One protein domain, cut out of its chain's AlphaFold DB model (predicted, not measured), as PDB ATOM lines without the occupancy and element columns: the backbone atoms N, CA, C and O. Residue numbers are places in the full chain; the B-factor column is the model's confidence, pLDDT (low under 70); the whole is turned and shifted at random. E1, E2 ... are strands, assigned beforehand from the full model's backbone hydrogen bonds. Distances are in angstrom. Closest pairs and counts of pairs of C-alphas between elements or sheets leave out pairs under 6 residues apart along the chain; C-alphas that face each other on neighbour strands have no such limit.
ATOM      1  N   VAL A 299     184.508 236.244 178.485       85.19
ATOM      2  CA  VAL A 299     184.503 234.786 178.707       85.19
ATOM      3  C   VAL A 299     183.093 234.259 178.462       85.19
ATOM      4  O   VAL A 299     182.130 234.870 178.922       85.19
ATOM      5  N   LEU A 300     182.977 233.136 177.759       82.81
ATOM      6  CA  LEU A 300     181.701 232.539 177.361       82.81
ATOM      7  C   LEU A 300     181.434 231.295 178.220       82.81
ATOM      8  O   LEU A 300     182.358 230.538 178.514       82.81
ATOM      9  N   ASN A 301     180.184 231.107 178.644       77.69
ATOM     10  CA  ASN A 301     179.771 230.008 179.522       77.69
ATOM     11  C   ASN A 301     178.671 229.201 178.812       77.69
ATOM     12  O   ASN A 301     177.492 229.486 179.038       77.69
ATOM     13  N   PRO A 302     179.041 228.259 177.927       74.75
ATOM     14  CA  PRO A 302     178.071 227.475 177.175       74.75
ATOM     15  C   PRO A 302     177.279 226.515 178.071       74.75
ATOM     16  O   PRO A 302     177.783 226.075 179.109       74.75
ATOM     17  N   ASP A 303     176.064 226.166 177.643       73.44
ATOM     18  CA  ASP A 303     175.280 225.082 178.253       73.44
ATOM     19  C   ASP A 303     175.596 223.757 177.542       73.44
ATOM     20  O   ASP A 303     175.802 223.745 176.327       73.44
ATOM     21  N   ILE A 304     175.705 222.661 178.294       75.62
ATOM     22  CA  ILE A 304     176.372 221.427 177.841       75.62
ATOM     23  C   ILE A 304     175.490 220.185 178.006       75.62
ATOM     24  O   ILE A 304     175.110 219.820 179.120       75.62
ATOM     25  N   GLU A 305     175.227 219.486 176.900       78.94
ATOM     26  CA  GLU A 305     174.585 218.163 176.912       78.94
ATOM     27  C   GLU A 305     175.660 217.044 176.859       78.94
ATOM     28  O   GLU A 305     176.719 217.249 176.249       78.94
ATOM     29  N   PRO A 306     175.475 215.894 177.545       80.94
ATOM     30  CA  PRO A 306     176.444 214.793 177.531       80.94
ATOM     31  C   PRO A 306     176.455 214.056 176.188       80.94
ATOM     32  O   PRO A 306     175.402 213.734 175.653       80.94
ATOM     33  N   ILE A 307     177.641 213.676 175.714       81.94
ATOM     34  CA  ILE A 307     177.786 212.750 174.585       81.94
ATOM     35  C   ILE A 307     177.372 211.356 175.078       81.94
ATOM     36  O   ILE A 307     177.952 210.859 176.049       81.94
ATOM     37  N   SER A 308     176.391 210.722 174.434       79.38
ATOM     38  CA  SER A 308     175.870 209.404 174.838       79.38
ATOM     39  C   SER A 308     176.198 208.290 173.831       79.38
ATOM     40  O   SER A 308     176.398 208.550 172.644       79.38
ATOM     41  N   SER A 309     176.310 207.047 174.315       76.69
ATOM     42  CA  SER A 309     176.492 205.853 173.471       76.69
ATOM     43  C   SER A 309     175.204 205.476 172.743       76.69
ATOM     44  O   SER A 309     174.105 205.599 173.285       76.69
ATOM     45  N   SER A 310     175.348 204.953 171.522       73.19
ATOM     46  CA  SER A 310     174.214 204.470 170.733       73.19
ATOM     47  C   SER A 310     173.631 203.146 171.257       73.19
ATOM     48  O   SER A 310     172.493 202.799 170.925       73.19
ATOM     49  N   ASN A 311     174.384 202.422 172.097       77.56
ATOM     50  CA  ASN A 311     173.960 201.178 172.727       77.56
ATOM     51  C   ASN A 311     173.285 201.440 174.098       77.56
ATOM     52  O   ASN A 311     173.945 201.915 175.023       77.56
ATOM     53  N   PRO A 312     171.990 201.100 174.281       77.31
ATOM     54  CA  PRO A 312     171.267 201.324 175.537       77.31
ATOM     55  C   PRO A 312     171.619 200.341 176.669       77.31
ATOM     56  O   PRO A 312     171.233 200.594 177.811       77.31
ATOM     57  N   ASP A 313     172.293 199.229 176.363       82.50
ATOM     58  CA  ASP A 313     172.667 198.171 177.309       82.50
ATOM     59  C   ASP A 313     174.178 198.195 177.657       82.50
ATOM     60  O   ASP A 313     174.636 197.449 178.528       82.50
ATOM     61  N   PHE A 314     174.950 199.107 177.053       85.75
ATOM     62  CA  PHE A 314     176.333 199.406 177.433       85.75
ATOM     63  C   PHE A 314     176.384 200.163 178.770       85.75
ATOM     64  O   PHE A 314     175.820 201.246 178.905       85.75
ATOM     65  N   GLU A 315     177.095 199.629 179.771       87.69
ATOM     66  CA  GLU A 315     177.328 200.333 181.043       87.69
ATOM     67  C   GLU A 315     178.696 201.035 181.065       87.69
ATOM     68  O   GLU A 315     178.788 202.227 181.376       87.69
ATOM     69  N   TYR A 316     179.773 200.289 180.788       90.25
ATOM     70  CA  TYR A 316     181.148 200.798 180.782       90.25
ATOM     71  C   TYR A 316     182.123 199.856 180.065       90.25
ATOM     72  O   TYR A 316     181.886 198.653 179.946       90.25
ATOM     73  N   ALA A 317     183.286 200.389 179.687       89.00
ATOM     74  CA  ALA A 317     184.451 199.584 179.331       89.00
ATOM     75  C   ALA A 317     185.760 200.263 179.753       89.00
ATOM     76  O   ALA A 317     185.859 201.488 179.782       89.00
ATOM     77  N   ILE A 318     186.767 199.457 180.078       90.19
ATOM     78  CA  ILE A 318     188.128 199.895 180.389       90.19
ATOM     79  C   ILE A 318     189.005 199.560 179.185       90.19
ATOM     80  O   ILE A 318     189.218 198.388 178.867       90.19
ATOM     81  N   VAL A 319     189.495 200.591 178.509       89.00
ATOM     82  CA  VAL A 319     190.340 200.497 177.314       89.00
ATOM     83  C   VAL A 319     191.746 200.019 177.695       89.00
ATOM     84  O   VAL A 319     192.252 200.340 178.770       89.00
ATOM     85  N   ALA A 320     192.392 199.231 176.834       86.38
ATOM     86  CA  ALA A 320     193.743 198.721 177.084       86.38
ATOM     87  C   ALA A 320     194.818 199.834 177.092       86.38
ATOM     88  O   ALA A 320     194.654 200.878 176.467       86.38
ATOM     89  N   GLU A 321     195.939 199.617 177.794       86.38
ATOM     90  CA  GLU A 321     197.037 200.604 177.903       86.38
ATOM     91  C   GLU A 321     197.919 200.712 176.640       86.38
ATOM     92  O   GLU A 321     198.612 201.712 176.471       86.38
ATOM     93  N   ASP A 322     197.928 199.692 175.771       83.62
ATOM     94  CA  ASP A 322     198.783 199.626 174.576       83.62
ATOM     95  C   ASP A 322     197.945 199.255 173.332       83.62
ATOM     96  O   ASP A 322     197.350 198.169 173.304       83.62
ATOM     97  N   PRO A 323     197.857 200.129 172.307       72.25
ATOM     98  CA  PRO A 323     197.247 199.811 171.014       72.25
ATOM     99  C   PRO A 323     198.179 199.035 170.071       72.25
ATOM    100  O   PRO A 323     197.784 198.639 168.976       72.25
ATOM    101  N   GLY A 324     199.427 198.785 170.464       75.50
ATOM    102  CA  GLY A 324     200.406 198.135 169.608       75.50
ATOM    103  C   GLY A 324     200.917 199.050 168.482       75.50
ATOM    104  O   GLY A 324     200.759 200.269 168.518       75.50
ATOM    105  N   PRO A 325     201.618 198.487 167.481       70.56
ATOM    106  CA  PRO A 325     202.450 199.273 166.568       70.56
ATOM    107  C   PRO A 325     201.704 199.987 165.428       70.56
ATOM    108  O   PRO A 325     202.299 200.871 164.814       70.56
ATOM    109  N   ASP A 326     200.464 199.592 165.122       73.88
ATOM    110  CA  ASP A 326     199.709 200.039 163.936       73.88
ATOM    111  C   ASP A 326     198.232 200.419 164.241       73.88
ATOM    112  O   ASP A 326     197.494 200.758 163.315       73.88
ATOM    113  N   GLU A 327     197.791 200.393 165.507       78.12
ATOM    114  CA  GLU A 327     196.444 200.820 165.945       78.12
ATOM    115  C   GLU A 327     196.543 202.067 166.858       78.12
ATOM    116  O   GLU A 327     197.629 202.435 167.310       78.12
ATOM    117  N   THR A 328     195.421 202.736 167.148       82.00
ATOM    118  CA  THR A 328     195.322 203.787 168.183       82.00
ATOM    119  C   THR A 328     193.996 203.664 168.931       82.00
ATOM    120  O   THR A 328     192.981 203.325 168.322       82.00
ATOM    121  N   TYR A 329     193.973 203.964 170.234       89.00
ATOM    122  CA  TYR A 329     192.741 204.046 171.030       89.00
ATOM    123  C   TYR A 329     192.371 205.510 171.248       89.00
ATOM    124  O   TYR A 329     192.926 206.177 172.118       89.00
ATOM    125  N   GLN A 330     191.495 206.041 170.401       89.06
ATOM    126  CA  GLN A 330     191.259 207.477 170.305       89.06
ATOM    127  C   GLN A 330     189.774 207.794 170.167       89.06
ATOM    128  O   GLN A 330     189.029 207.075 169.501       89.06
ATOM    129  N   LEU A 331     189.369 208.905 170.780       88.38
ATOM    130  CA  LEU A 331     188.122 209.598 170.482       88.38
ATOM    131  C   LEU A 331     188.471 210.852 169.676       88.38
ATOM    132  O   LEU A 331     189.187 211.736 170.155       88.38
ATOM    133  N   GLU A 332     187.997 210.897 168.435       87.81
ATOM    134  CA  GLU A 332     188.086 212.062 167.559       87.81
ATOM    135  C   GLU A 332     186.853 212.943 167.806       87.81
ATOM    136  O   GLU A 332     185.720 212.486 167.652       87.81
ATOM    137  N   LEU A 333     187.065 214.205 168.191       88.38
ATOM    138  CA  LEU A 333     186.023 215.234 168.244       88.38
ATOM    139  C   LEU A 333     186.229 216.211 167.084       88.38
ATOM    140  O   LEU A 333     187.309 216.793 166.940       88.38
ATOM    141  N   LEU A 334     185.180 216.444 166.300       86.19
ATOM    142  CA  LEU A 334     185.141 217.475 165.270       86.19
ATOM    143  C   LEU A 334     184.246 218.619 165.756       86.19
ATOM    144  O   LEU A 334     183.056 218.427 165.991       86.19
ATOM    145  N   ILE A 335     184.828 219.806 165.921       87.88
ATOM    146  CA  ILE A 335     184.179 220.958 166.557       87.88
ATOM    147  C   ILE A 335     184.029 222.087 165.537       87.88
ATOM    148  O   ILE A 335     185.028 222.568 164.999       87.88
ATOM    149  N   ILE A 336     182.799 222.531 165.266       86.94
ATOM    150  CA  ILE A 336     182.501 223.574 164.268       86.94
ATOM    151  C   ILE A 336     181.959 224.833 164.946       86.94
ATOM    152  O   ILE A 336     180.952 224.786 165.653       86.94
ATOM    153  N   ASN A 337     182.596 225.974 164.673       88.12
ATOM    154  CA  ASN A 337     182.129 227.293 165.093       88.12
ATOM    155  C   ASN A 337     181.045 227.824 164.136       88.12
ATOM    156  O   ASN A 337     181.347 228.611 163.239       88.12
ATOM    157  N   ASN A 338     179.776 227.451 164.339       83.69
ATOM    158  CA  ASN A 338     178.647 228.013 163.574       83.69
ATOM    159  C   ASN A 338     178.210 229.397 164.108       83.69
ATOM    160  O   ASN A 338     177.027 229.745 164.091       83.69
ATOM    161  N   THR A 339     179.160 230.188 164.615       83.62
ATOM    162  CA  THR A 339     178.932 231.493 165.248       83.62
ATOM    163  C   THR A 339     179.741 232.579 164.519       83.62
ATOM    164  O   THR A 339     180.812 232.299 163.982       83.62
ATOM    165  N   PRO A 340     179.280 233.841 164.497       81.69
ATOM    166  CA  PRO A 340     179.989 234.954 163.868       81.69
ATOM    167  C   PRO A 340     181.105 235.539 164.751       81.69
ATOM    168  O   PRO A 340     181.709 236.543 164.375       81.69
ATOM    169  N   LEU A 341     181.376 234.939 165.914       86.06
ATOM    170  CA  LEU A 341     182.448 235.341 166.818       86.06
ATOM    171  C   LEU A 341     183.762 234.645 166.438       86.06
ATOM    172  O   LEU A 341     183.792 233.463 166.095       86.06
ATOM    173  N   GLU A 342     184.873 235.373 166.557       88.38
ATOM    174  CA  GLU A 342     186.178 234.736 166.737       88.38
ATOM    175  C   GLU A 342     186.247 234.191 168.170       88.38
ATOM    176  O   GLU A 342     185.819 234.862 169.113       88.38
ATOM    177  N   LEU A 343     186.767 232.978 168.339       89.38
ATOM    178  CA  LEU A 343     186.762 232.255 169.607       89.38
ATOM    179  C   LEU A 343     188.177 231.936 170.075       89.38
ATOM    180  O   LEU A 343     189.038 231.552 169.282       89.38
ATOM    181  N   GLN A 344     188.394 232.073 171.377       91.00
ATOM    182  CA  GLN A 344     189.666 231.889 172.069       91.00
ATOM    183  C   GLN A 344     189.426 231.153 173.395       91.00
ATOM    184  O   GLN A 344     188.289 230.849 173.757       91.00
ATOM    185  N   ASP A 345     190.494 230.843 174.116       89.62
ATOM    186  CA  ASP A 345     190.415 230.333 175.482       89.62
ATOM    187  C   ASP A 345     189.834 231.376 176.460       89.62
ATOM    188  O   ASP A 345     189.760 232.568 176.158       89.62
ATOM    189  N   SER A 346     189.489 230.963 177.683       86.19
ATOM    190  CA  SER A 346     188.982 231.887 178.716       86.19
ATOM    191  C   SER A 346     189.980 232.970 179.180       86.19
ATOM    192  O   SER A 346     189.582 233.891 179.894       86.19
ATOM    193  N   THR A 347     191.261 232.925 178.781       88.50
ATOM    194  CA  THR A 347     192.220 234.033 178.983       88.50
ATOM    195  C   THR A 347     192.296 235.025 177.818       88.50
ATOM    196  O   THR A 347     192.923 236.074 177.983       88.50
ATOM    197  N   LEU A 348     191.653 234.734 176.680       85.25
ATOM    198  CA  LEU A 348     191.699 235.522 175.440       85.25
ATOM    199  C   LEU A 348     193.131 235.702 174.898       85.25
ATOM    200  O   LEU A 348     193.534 236.795 174.485       85.25
ATOM    201  N   THR A 349     193.939 234.634 174.959       85.75
ATOM    202  CA  THR A 349     195.321 234.639 174.439       85.75
ATOM    203  C   THR A 349     195.743 233.375 173.688       85.75
ATOM    204  O   THR A 349     196.759 233.409 172.986       85.75
ATOM    205  N   ALA A 350     194.982 232.287 173.802       88.81
ATOM    206  CA  ALA A 350     195.227 231.000 173.166       88.81
ATOM    207  C   ALA A 350     193.961 230.472 172.467       88.81
ATOM    208  O   ALA A 350     192.882 231.063 172.536       88.81
ATOM    209  N   MET A 351     194.108 229.346 171.777       89.81
ATOM    210  CA  MET A 351     193.001 228.624 171.158       89.81
ATOM    211  C   MET A 351     192.146 227.940 172.254       89.81
ATOM    212  O   MET A 351     192.704 227.589 173.299       89.81
ATOM    213  N   PRO A 352     190.818 227.749 172.078       90.75
ATOM    214  CA  PRO A 352     189.981 227.143 173.115       90.75
ATOM    215  C   PRO A 352     190.480 225.754 173.535       90.75
ATOM    216  O   PRO A 352     191.122 225.050 172.749       90.75
ATOM    217  N   GLN A 353     190.157 225.342 174.762       90.50
ATOM    218  CA  GLN A 353     190.542 224.030 175.294       90.50
ATOM    219  C   GLN A 353     189.325 223.222 175.736       90.50
ATOM    220  O   GLN A 353     188.414 223.792 176.331       90.50
ATOM    221  N   ILE A 354     189.334 221.908 175.512       89.75
ATOM    222  CA  ILE A 354     188.296 220.974 175.968       89.75
ATOM    223  C   ILE A 354     188.881 219.913 176.909       89.75
ATOM    224  O   ILE A 354     190.006 219.448 176.727       89.75
ATOM    225  N   THR A 355     188.117 219.539 177.934       89.94
ATOM    226  CA  THR A 355     188.416 218.424 178.852       89.94
ATOM    227  C   THR A 355     187.209 217.495 178.898       89.94
ATOM    228  O   THR A 355     186.098 217.988 179.089       89.94
ATOM    229  N   LEU A 356     187.415 216.187 178.737       90.56
ATOM    230  CA  LEU A 356     186.368 215.165 178.853       90.56
ATOM    231  C   LEU A 356     186.412 214.462 180.209       90.56
ATOM    232  O   LEU A 356     187.486 214.236 180.771       90.56
ATOM    233  N   PHE A 357     185.235 214.054 180.668       89.62
ATOM    234  CA  PHE A 357     184.999 213.312 181.895       89.62
ATOM    235  C   PHE A 357     184.039 212.150 181.616       89.62
ATOM    236  O   PHE A 357     183.076 212.303 180.862       89.62
ATOM    237  N   ASN A 358     184.259 211.004 182.256       89.69
ATOM    238  CA  ASN A 358     183.267 209.927 182.288       89.69
ATOM    239  C   ASN A 358     182.135 210.237 183.297       89.69
ATOM    240  O   ASN A 358     182.194 211.229 184.030       89.69
ATOM    241  N   SER A 359     181.105 209.391 183.370       87.44
ATOM    242  CA  SER A 359     179.955 209.597 184.267       87.44
ATOM    243  C   SER A 359     180.291 209.472 185.763       87.44
ATOM    244  O   SER A 359     179.509 209.918 186.602       87.44
ATOM    245  N   ASP A 360     181.439 208.880 186.114       87.12
ATOM    246  CA  ASP A 360     181.955 208.842 187.492       87.12
ATOM    247  C   ASP A 360     182.672 210.155 187.883       87.12
ATOM    248  O   ASP A 360     182.886 210.422 189.070       87.12
ATOM    249  N   GLY A 361     182.996 211.005 186.899       85.31
ATOM    250  CA  GLY A 361     183.697 212.279 187.064       85.31
ATOM    251  C   GLY A 361     185.221 212.197 186.915       85.31
ATOM    252  O   GLY A 361     185.904 213.180 187.217       85.31
ATOM    253  N   ASP A 362     185.763 211.064 186.456       87.69
ATOM    254  CA  ASP A 362     187.185 210.928 186.135       87.69
ATOM    255  C   ASP A 362     187.498 211.581 184.781       87.69
ATOM    256  O   ASP A 362     186.755 211.427 183.812       87.69
ATOM    257  N   VAL A 363     188.619 212.302 184.715       88.94
ATOM    258  CA  VAL A 363     189.118 212.959 183.495       88.94
ATOM    259  C   VAL A 363     189.721 211.915 182.553       88.94
ATOM    260  O   VAL A 363     190.652 211.221 182.954       88.94
ATOM    261  N   LEU A 364     189.242 211.848 181.306       86.81
ATOM    262  CA  LEU A 364     189.733 210.874 180.319       86.81
ATOM    263  C   LEU A 364     191.145 211.196 179.800       86.81
ATOM    264  O   LEU A 364     191.921 210.287 179.541       86.81
ATOM    265  N   ASP A 365     191.495 212.471 179.636       88.75
ATOM    266  CA  ASP A 365     192.801 212.889 179.106       88.75
ATOM    267  C   ASP A 365     193.127 214.330 179.548       88.75
ATOM    268  O   ASP A 365     192.239 215.087 179.948       88.75
ATOM    269  N   GLU A 366     194.397 214.739 179.486       88.06
ATOM    270  CA  GLU A 366     194.792 216.118 179.792       88.06
ATOM    271  C   GLU A 366     194.099 217.131 178.852       88.06
ATOM    272  O   GLU A 366     193.928 216.825 177.667       88.06
ATOM    273  N   PRO A 367     193.729 218.338 179.339       89.19
ATOM    274  CA  PRO A 367     192.965 219.321 178.566       89.19
ATOM    275  C   PRO A 367     193.582 219.618 177.194       89.19
ATOM    276  O   PRO A 367     194.722 220.081 177.097       89.19
ATOM    277  N   LYS A 368     192.820 219.370 176.124       90.12
ATOM    278  CA  LYS A 368     193.291 219.499 174.742       90.12
ATOM    279  C   LYS A 368     192.983 220.873 174.173       90.12
ATOM    280  O   LYS A 368     191.844 221.326 174.213       90.12
ATOM    281  N   GLU A 369     193.995 221.508 173.592       89.50
ATOM    282  CA  GLU A 369     193.842 222.702 172.758       89.50
ATOM    283  C   GLU A 369     193.248 222.309 171.393       89.50
ATOM    284  O   GLU A 369     193.727 221.372 170.752       89.50
ATOM    285  N   LEU A 370     192.192 223.003 170.960       89.00
ATOM    286  CA  LEU A 370     191.481 222.721 169.707       89.00
ATOM    287  C   LEU A 370     192.400 222.934 168.492       89.00
ATOM    288  O   LEU A 370     192.893 224.037 168.275       89.00
ATOM    289  N   VAL A 371     192.607 221.935 167.632       88.38
ATOM    290  CA  VAL A 371     193.490 222.096 166.464       88.38
ATOM    291  C   VAL A 371     192.682 222.567 165.257       88.38
ATOM    292  O   VAL A 371     192.001 221.783 164.609       88.38
ATOM    293  N   ASN A 372     192.765 223.860 164.925       88.56
ATOM    294  CA  ASN A 372     192.085 224.438 163.758       88.56
ATOM    295  C   ASN A 372     192.505 223.721 162.454       88.56
ATOM    296  O   ASN A 372     193.640 223.878 161.991       88.56
ATOM    297  N   ALA A 373     191.580 222.970 161.849       82.19
ATOM    298  CA  ALA A 373     191.840 222.083 160.713       82.19
ATOM    299  C   ALA A 373     192.203 222.851 159.426       82.19
ATOM    300  O   ALA A 373     192.933 222.355 158.565       82.19
ATOM    301  N   THR A 374     191.739 224.101 159.299       77.69
ATOM    302  CA  THR A 374     192.035 224.971 158.146       77.69
ATOM    303  C   THR A 374     193.275 225.844 158.375       77.69
ATOM    304  O   THR A 374     193.991 226.174 157.424       77.69
ATOM    305  N   ARG A 375     193.569 226.205 159.632       82.56
ATOM    306  CA  ARG A 375     194.701 227.059 160.033       82.56
ATOM    307  C   ARG A 375     195.506 226.449 161.201       82.56
ATOM    308  O   ARG A 375     195.498 227.023 162.291       82.56
ATOM    309  N   PRO A 376     196.256 225.343 161.005       76.56
ATOM    310  CA  PRO A 376     197.031 224.724 162.083       76.56
ATOM    311  C   PRO A 376     198.002 225.705 162.756       76.56
ATOM    312  O   PRO A 376     198.819 226.345 162.088       76.56
ATOM    313  N   GLY A 377     197.915 225.821 164.084       78.31
ATOM    314  CA  GLY A 377     198.678 226.795 164.874       78.31
ATOM    315  C   GLY A 377     198.086 228.212 164.914       78.31
ATOM    316  O   GLY A 377     198.791 229.149 165.292       78.31
ATOM    317  N   ALA A 378     196.821 228.399 164.519       85.00
ATOM    318  CA  ALA A 378     196.049 229.580 164.898       85.00
ATOM    319  C   ALA A 378     195.794 229.597 166.415       85.00
ATOM    320  O   ALA A 378     195.575 228.555 167.020       85.00
ATOM    321  N   THR A 379     195.775 230.790 167.010       85.44
ATOM    322  CA  THR A 379     195.408 231.016 168.422       85.44
ATOM    323  C   THR A 379     193.917 231.333 168.583       85.44
ATOM    324  O   THR A 379     193.539 231.985 169.549       85.44
ATOM    325  N   SER A 380     193.095 230.988 167.589       89.00
ATOM    326  CA  SER A 380     191.657 231.258 167.568       89.00
ATOM    327  C   SER A 380     190.913 230.451 166.500       89.00
ATOM    328  O   SER A 380     191.456 230.146 165.428       89.00
ATOM    329  N   LEU A 381     189.646 230.140 166.782       89.19
ATOM    330  CA  LEU A 381     188.706 229.536 165.840       89.19
ATOM    331  C   LEU A 381     187.831 230.649 165.251       89.19
ATOM    332  O   LEU A 381     187.156 231.365 165.987       89.19
ATOM    333  N   GLY A 382     187.897 230.850 163.935       87.75
ATOM    334  CA  GLY A 382     187.097 231.861 163.239       87.75
ATOM    335  C   GLY A 382     185.680 231.368 162.918       87.75
ATOM    336  O   GLY A 382     185.414 230.174 163.059       87.75
ATOM    337  N   PRO A 383     184.771 232.257 162.483       86.38
ATOM    338  CA  PRO A 383     183.437 231.876 162.017       86.38
ATOM    339  C   PRO A 383     183.467 230.847 160.883       86.38
ATOM    340  O   PRO A 383     184.315 230.940 159.993       86.38
ATOM    341  N   ASP A 384     182.538 229.892 160.923       84.50
ATOM    342  CA  ASP A 384     182.425 228.737 160.018       84.50
ATOM    343  C   ASP A 384     183.680 227.827 159.970       84.50
ATOM    344  O   ASP A 384     183.784 226.955 159.103       84.50
ATOM    345  N   GLU A 385     184.658 228.002 160.872       89.56
ATOM    346  CA  GLU A 385     185.854 227.154 160.919       89.56
ATOM    347  C   GLU A 385     185.671 225.920 161.808       89.56
ATOM    348  O   GLU A 385     184.975 225.927 162.827       89.56
ATOM    349  N   THR A 386     186.376 224.855 161.425       88.19
ATOM    350  CA  THR A 386     186.405 223.568 162.121       88.19
ATOM    351  C   THR A 386     187.730 223.374 162.856       88.19
ATOM    352  O   THR A 386     188.800 223.683 162.321       88.19
ATOM    353  N   ALA A 387     187.663 222.812 164.058       88.81
ATOM    354  CA  ALA A 387     188.794 222.268 164.789       88.81
ATOM    355  C   ALA A 387     188.636 220.758 165.003       88.81
ATOM    356  O   ALA A 387     187.527 220.247 165.131       88.81
ATOM    357  N   GLU A 388     189.766 220.069 165.071       89.38
ATOM    358  CA  GLU A 388     189.879 218.659 165.428       89.38
ATOM    359  C   GLU A 388     190.496 218.558 166.831       89.38
ATOM    360  O   GLU A 388     191.415 219.310 167.178       89.38
ATOM    361  N   VAL A 389     190.002 217.628 167.645       90.00
ATOM    362  CA  VAL A 389     190.614 217.234 168.918       90.00
ATOM    363  C   VAL A 389     190.729 215.717 168.940       90.00
ATOM    364  O   VAL A 389     189.761 215.014 168.670       90.00
ATOM    365  N   ILE A 390     191.918 215.222 169.277       89.62
ATOM    366  CA  ILE A 390     192.184 213.797 169.477       89.62
ATOM    367  C   ILE A 390     192.438 213.583 170.966       89.62
ATOM    368  O   ILE A 390     193.297 214.244 171.559       89.62
ATOM    369  N   VAL A 391     191.677 212.664 171.546       90.00
ATOM    370  CA  VAL A 391     191.707 212.298 172.963       90.00
ATOM    371  C   VAL A 391     192.223 210.869 173.051       90.00
ATOM    372  O   VAL A 391     191.669 209.983 172.401       90.00
ATOM    373  N   ASP A 392     193.299 210.652 173.803       90.06
ATOM    374  CA  ASP A 392     193.864 209.325 174.034       90.06
ATOM    375  C   ASP A 392     193.016 208.592 175.079       90.06
ATOM    376  O   ASP A 392     192.814 209.076 176.192       90.06
ATOM    377  N   LEU A 393     192.487 207.431 174.699       90.69
ATOM    378  CA  LEU A 393     191.664 206.595 175.566       90.69
ATOM    379  C   LEU A 393     192.464 205.465 176.224       90.69
ATOM    380  O   LEU A 393     191.890 204.682 176.974       90.69
ATOM    381  N   SER A 394     193.766 205.345 175.956       89.00
ATOM    382  CA  SER A 394     194.583 204.220 176.423       89.00
ATOM    383  C   SER A 394     194.584 204.115 177.957       89.00
ATOM    384  O   SER A 394     194.981 205.045 178.659       89.00
ATOM    385  N   GLY A 395     194.128 202.977 178.488       87.69
ATOM    386  CA  GLY A 395     193.973 202.732 179.928       87.69
ATOM    387  C   GLY A 395     192.739 203.367 180.592       87.69
ATOM    388  O   GLY A 395     192.575 203.229 181.806       87.69
ATOM    389  N   GLN A 396     191.879 204.071 179.847       91.19
ATOM    390  CA  GLN A 396     190.775 204.858 180.411       91.19
ATOM    391  C   GLN A 396     189.473 204.067 180.573       91.19
ATOM    392  O   GLN A 396     189.186 203.138 179.815       91.19
ATOM    393  N   LYS A 397     188.639 204.482 181.538       90.38
ATOM    394  CA  LYS A 397     187.276 203.959 181.715       90.38
ATOM    395  C   LYS A 397     186.253 204.837 180.987       90.38
ATOM    396  O   LYS A 397     185.923 205.926 181.461       90.38
ATOM    397  N   LEU A 398     185.703 204.306 179.900       88.69
ATOM    398  CA  LEU A 398     184.518 204.819 179.212       88.69
ATOM    399  C   LEU A 398     183.234 204.404 179.941       88.69
ATOM    400  O   LEU A 398     183.179 203.351 180.577       88.69
ATOM    401  N   THR A 399     182.188 205.215 179.800       89.00
ATOM    402  CA  THR A 399     180.846 205.026 180.375       89.00
ATOM    403  C   THR A 399     179.787 205.424 179.349       89.00
ATOM    404  O   THR A 399     180.106 206.153 178.413       89.00
ATOM    405  N   ALA A 400     178.540 204.980 179.533       82.81
ATOM    406  CA  ALA A 400     177.426 205.251 178.610       82.81
ATOM    407  C   ALA A 400     177.183 206.742 178.290       82.81
ATOM    408  O   ALA A 400     176.740 207.070 177.192       82.81
ATOM    409  N   GLU A 401     177.499 207.636 179.231       85.25
ATOM    410  CA  GLU A 401     177.507 209.091 179.047       85.25
ATOM    411  C   GLU A 401     178.922 209.636 179.307       85.25
ATOM    412  O   GLU A 401     179.575 209.244 180.282       85.25
ATOM    413  N   LEU A 402     179.375 210.571 178.466       86.50
ATOM    414  CA  LEU A 402     180.595 211.363 178.628       86.50
ATOM    415  C   LEU A 402     180.232 212.853 178.704       86.50
ATOM    416  O   LEU A 402     179.501 213.374 177.867       86.50
ATOM    417  N   THR A 403     180.775 213.568 179.686       87.44
ATOM    418  CA  THR A 403     180.568 215.020 179.845       87.44
ATOM    419  C   THR A 403     181.847 215.784 179.524       87.44
ATOM    420  O   THR A 403     182.945 215.236 179.613       87.44
ATOM    421  N   TYR A 404     181.742 217.056 179.144       87.56
ATOM    422  CA  TYR A 404     182.903 217.876 178.791       87.56
ATOM    423  C   TYR A 404     182.851 219.275 179.407       87.56
ATOM    424  O   TYR A 404     181.805 219.768 179.817       87.56
ATOM    425  N   GLN A 405     184.007 219.931 179.472       87.62
ATOM    426  CA  GLN A 405     184.140 221.343 179.835       87.62
ATOM    427  C   GLN A 405     184.996 222.052 178.788       87.62
ATOM    428  O   GLN A 405     186.092 221.584 178.473       87.62
ATOM    429  N   VAL A 406     184.514 223.190 178.279       86.12
ATOM    430  CA  VAL A 406     185.228 224.020 177.298       86.12
ATOM    431  C   VAL A 406     185.688 225.326 177.951       86.12
ATOM    432  O   VAL A 406     184.882 226.097 178.465       86.12
ATOM    433  N   SER A 407     186.992 225.598 177.917       87.81
ATOM    434  CA  SER A 407     187.568 226.906 178.248       87.81
ATOM    435  C   SER A 407     187.387 227.826 177.046       87.81
ATOM    436  O   SER A 407     188.104 227.681 176.052       87.81
ATOM    437  N   LEU A 408     186.421 228.744 177.135       87.06
ATOM    438  CA  LEU A 408     185.950 229.533 176.002       87.06
ATOM    439  C   LEU A 408     185.851 231.035 176.311       87.06
ATOM    440  O   LEU A 408     185.457 231.457 177.396       87.06
ATOM    441  N   GLY A 409     186.160 231.853 175.313       86.88
ATOM    442  CA  GLY A 409     185.921 233.286 175.293       86.88
ATOM    443  C   GLY A 409     185.944 233.836 173.868       86.88
ATOM    444  O   GLY A 409     186.214 233.117 172.906       86.88
ATOM    445  N   THR A 410     185.680 235.130 173.723       86.88
ATOM    446  CA  THR A 410     185.828 235.868 172.464       86.88
ATOM    447  C   THR A 410     186.587 237.178 172.702       86.88
ATOM    448  O   THR A 410     186.339 237.844 173.710       86.88
ATOM    449  N   PRO A 411     187.497 237.603 171.801       86.12
ATOM    450  CA  PRO A 411     188.090 238.939 171.839       86.12
ATOM    451  C   PRO A 411     187.100 240.047 171.424       86.12
ATOM    452  O   PRO A 411     187.463 241.223 171.481       86.12
ATOM    453  N   GLY A 412     185.870 239.698 171.025       81.69
ATOM    454  CA  GLY A 412     184.858 240.637 170.546       81.69
ATOM    455  C   GLY A 412     184.995 240.976 169.057       81.69
ATOM    456  O   GLY A 412     185.740 240.331 168.319       81.69
ATOM    457  N   GLY A 413     184.266 241.997 168.598       81.38
ATOM    458  CA  GLY A 413     184.293 242.434 167.198       81.38
ATOM    459  C   GLY A 413     183.322 243.573 166.876       81.38
ATOM    460  O   GLY A 413     182.395 243.842 167.636       81.38
ATOM    461  N   GLU A 414     183.548 244.249 165.746       80.62
ATOM    462  CA  GLU A 414     182.743 245.387 165.269       80.62
ATOM    463  C   GLU A 414     181.581 244.927 164.364       80.62
ATOM    464  O   GLU A 414     181.754 244.027 163.542       80.62
ATOM    465  N   GLU A 415     180.409 245.563 164.494       77.44
ATOM    466  CA  GLU A 415     179.182 245.317 163.694       77.44
ATOM    467  C   GLU A 415     178.674 243.847 163.633       77.44
ATOM    468  O   GLU A 415     177.863 243.496 162.768       77.44
ATOM    469  N   LEU A 416     179.092 242.973 164.557       81.25
ATOM    470  CA  LEU A 416     178.672 241.565 164.591       81.25
ATOM    471  C   LEU A 416     177.199 241.419 164.996       81.25
ATOM    472  O   LEU A 416     176.685 242.224 165.769       81.25
ATOM    473  N   THR A 417     176.520 240.378 164.495       81.25
ATOM    474  CA  THR A 417     175.159 239.996 164.924       81.25
ATOM    475  C   THR A 417     175.175 238.640 165.616       81.25
ATOM    476  O   THR A 417     175.233 237.614 164.944       81.25
ATOM    477  N   VAL A 418     175.110 238.646 166.944       78.81
ATOM    478  CA  VAL A 418     175.080 237.435 167.776       78.81
ATOM    479  C   VAL A 418     173.631 237.143 168.172       78.81
ATOM    480  O   VAL A 418     172.838 238.064 168.385       78.81
ATOM    481  N   ASP A 419     173.280 235.865 168.230       75.88
ATOM    482  CA  ASP A 419     171.952 235.359 168.581       75.88
ATOM    483  C   ASP A 419     172.130 234.125 169.470       75.88
ATOM    484  O   ASP A 419     173.040 233.333 169.228       75.88
ATOM    485  N   ARG A 420     171.292 233.962 170.496       68.75
ATOM    486  CA  ARG A 420     171.345 232.816 171.413       68.75
ATOM    487  C   ARG A 420     171.091 231.484 170.703       68.75
ATOM    488  O   ARG A 420     171.673 230.480 171.087       68.75
ATOM    489  N   ASP A 421     170.320 231.502 169.616       66.62
ATOM    490  CA  ASP A 421     170.071 230.338 168.756       66.62
ATOM    491  C   ASP A 421     171.337 229.909 167.931       66.62
ATOM    492  O   ASP A 421     171.243 229.075 167.026       66.62
ATOM    493  N   GLN A 422     172.528 230.486 168.188       75.88
ATOM    494  CA  GLN A 422     173.825 230.100 167.597       75.88
ATOM    495  C   GLN A 422     174.566 229.089 168.490       75.88
ATOM    496  O   GLN A 422     174.557 229.193 169.715       75.88
ATOM    497  N   PHE A 423     175.245 228.120 167.871       73.31
ATOM    498  CA  PHE A 423     175.778 226.941 168.559       73.31
ATOM    499  C   PHE A 423     177.147 226.500 168.028       73.31
ATOM    500  O   PHE A 423     177.527 226.771 166.886       73.31
ATOM    501  N   PHE A 424     177.864 225.751 168.856       75.81
ATOM    502  CA  PHE A 424     178.950 224.875 168.436       75.81
ATOM    503  C   PHE A 424     178.357 223.519 168.078       75.81
ATOM    504  O   PHE A 424     177.548 222.997 168.839       75.81
ATOM    505  N   LEU A 425     178.783 222.925 166.965       80.19
ATOM    506  CA  LEU A 425     178.529 221.503 166.725       80.19
ATOM    507  C   LEU A 425     179.746 220.702 167.189       80.19
ATOM    508  O   LEU A 425     180.864 221.047 166.800       80.19
ATOM    509  N   ILE A 426     179.533 219.654 167.983       82.62
ATOM    510  CA  ILE A 426     180.544 218.669 168.372       82.62
ATOM    511  C   ILE A 426     180.060 217.305 167.873       82.62
ATOM    512  O   ILE A 426     179.142 216.727 168.441       82.62
ATOM    513  N   THR A 427     180.687 216.781 166.820       81.75
ATOM    514  CA  THR A 427     180.441 215.407 166.345       81.75
ATOM    515  C   THR A 427     181.583 214.526 166.839       81.75
ATOM    516  O   THR A 427     182.740 214.957 166.762       81.75
ATOM    517  N   SER A 428     181.320 213.312 167.328       82.81
ATOM    518  CA  SER A 428     182.373 212.503 167.961       82.81
ATOM    519  C   SER A 428     182.380 211.035 167.547       82.81
ATOM    520  O   SER A 428     181.351 210.445 167.229       82.81
ATOM    521  N   ARG A 429     183.583 210.456 167.483       82.50
ATOM    522  CA  ARG A 429     183.809 209.150 166.860       82.50
ATOM    523  C   ARG A 429     184.953 208.392 167.513       82.50
ATOM    524  O   ARG A 429     186.048 208.929 167.677       82.50
ATOM    525  N   THR A 430     184.717 207.130 167.838       84.38
ATOM    526  CA  THR A 430     185.762 206.247 168.377       84.38
ATOM    527  C   THR A 430     186.602 205.614 167.263       84.38
ATOM    528  O   THR A 430     186.130 205.380 166.149       84.38
ATOM    529  N   SER A 431     187.874 205.327 167.545       83.50
ATOM    530  CA  SER A 431     188.666 204.376 166.759       83.50
ATOM    531  C   SER A 431     188.233 202.932 167.069       83.50
ATOM    532  O   SER A 431     187.335 202.701 167.878       83.50
ATOM    533  N   LYS A 432     188.869 201.919 166.457       82.75
ATOM    534  CA  LYS A 432     188.672 200.540 166.928       82.75
ATOM    535  C   LYS A 432     189.346 200.389 168.298       82.75
ATOM    536  O   LYS A 432     190.571 200.411 168.384       82.75
TER     537      LYS A 432
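This is residues 299 to 432 of the 1077 residues of an uncharacterized protein of Balneolaceae bacterium (UniProt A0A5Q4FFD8). With little regular structure, this is a small sandwich: the antiparallel sheet E4-E2-E8 faces the pair E3-E6, while E1-E5 crosses one end and E7 lies beyond the other. Eight named strands, E1 to E8 in order, hold 50 of 134 printed residues: all strand. It is compact, with radius of gyration of the C-alphas 15.9 A, spanning 50 by 32 by 22 A.

E1, residues 316 to 319, is antiparallel to E5, 397 to 399; N 317 and O 398 are within hydrogen-bond range, 3.1 A. E2, 330 to 337, has antiparallel neighbours E4, 386 to 392, N 333 to O 389 2.9 A, and E8, 423 to 430, N 334 to O 427 2.9 A. E3, 353 to 358, is antiparallel to E6, 401 to 407, N 357 to O 403 2.8 A. E7, 413 to 419, pairs with no named strand.

E1 begins at C-alpha 316 (181.148, 200.798, 180.782); E8, 23.0 A long, ends at C-alpha 430 (185.762, 206.247, 168.377).

The printed part has no cut; links E2 to E3 and E3 to E4 are long. Residues 420 to 421 have pLDDT under 70.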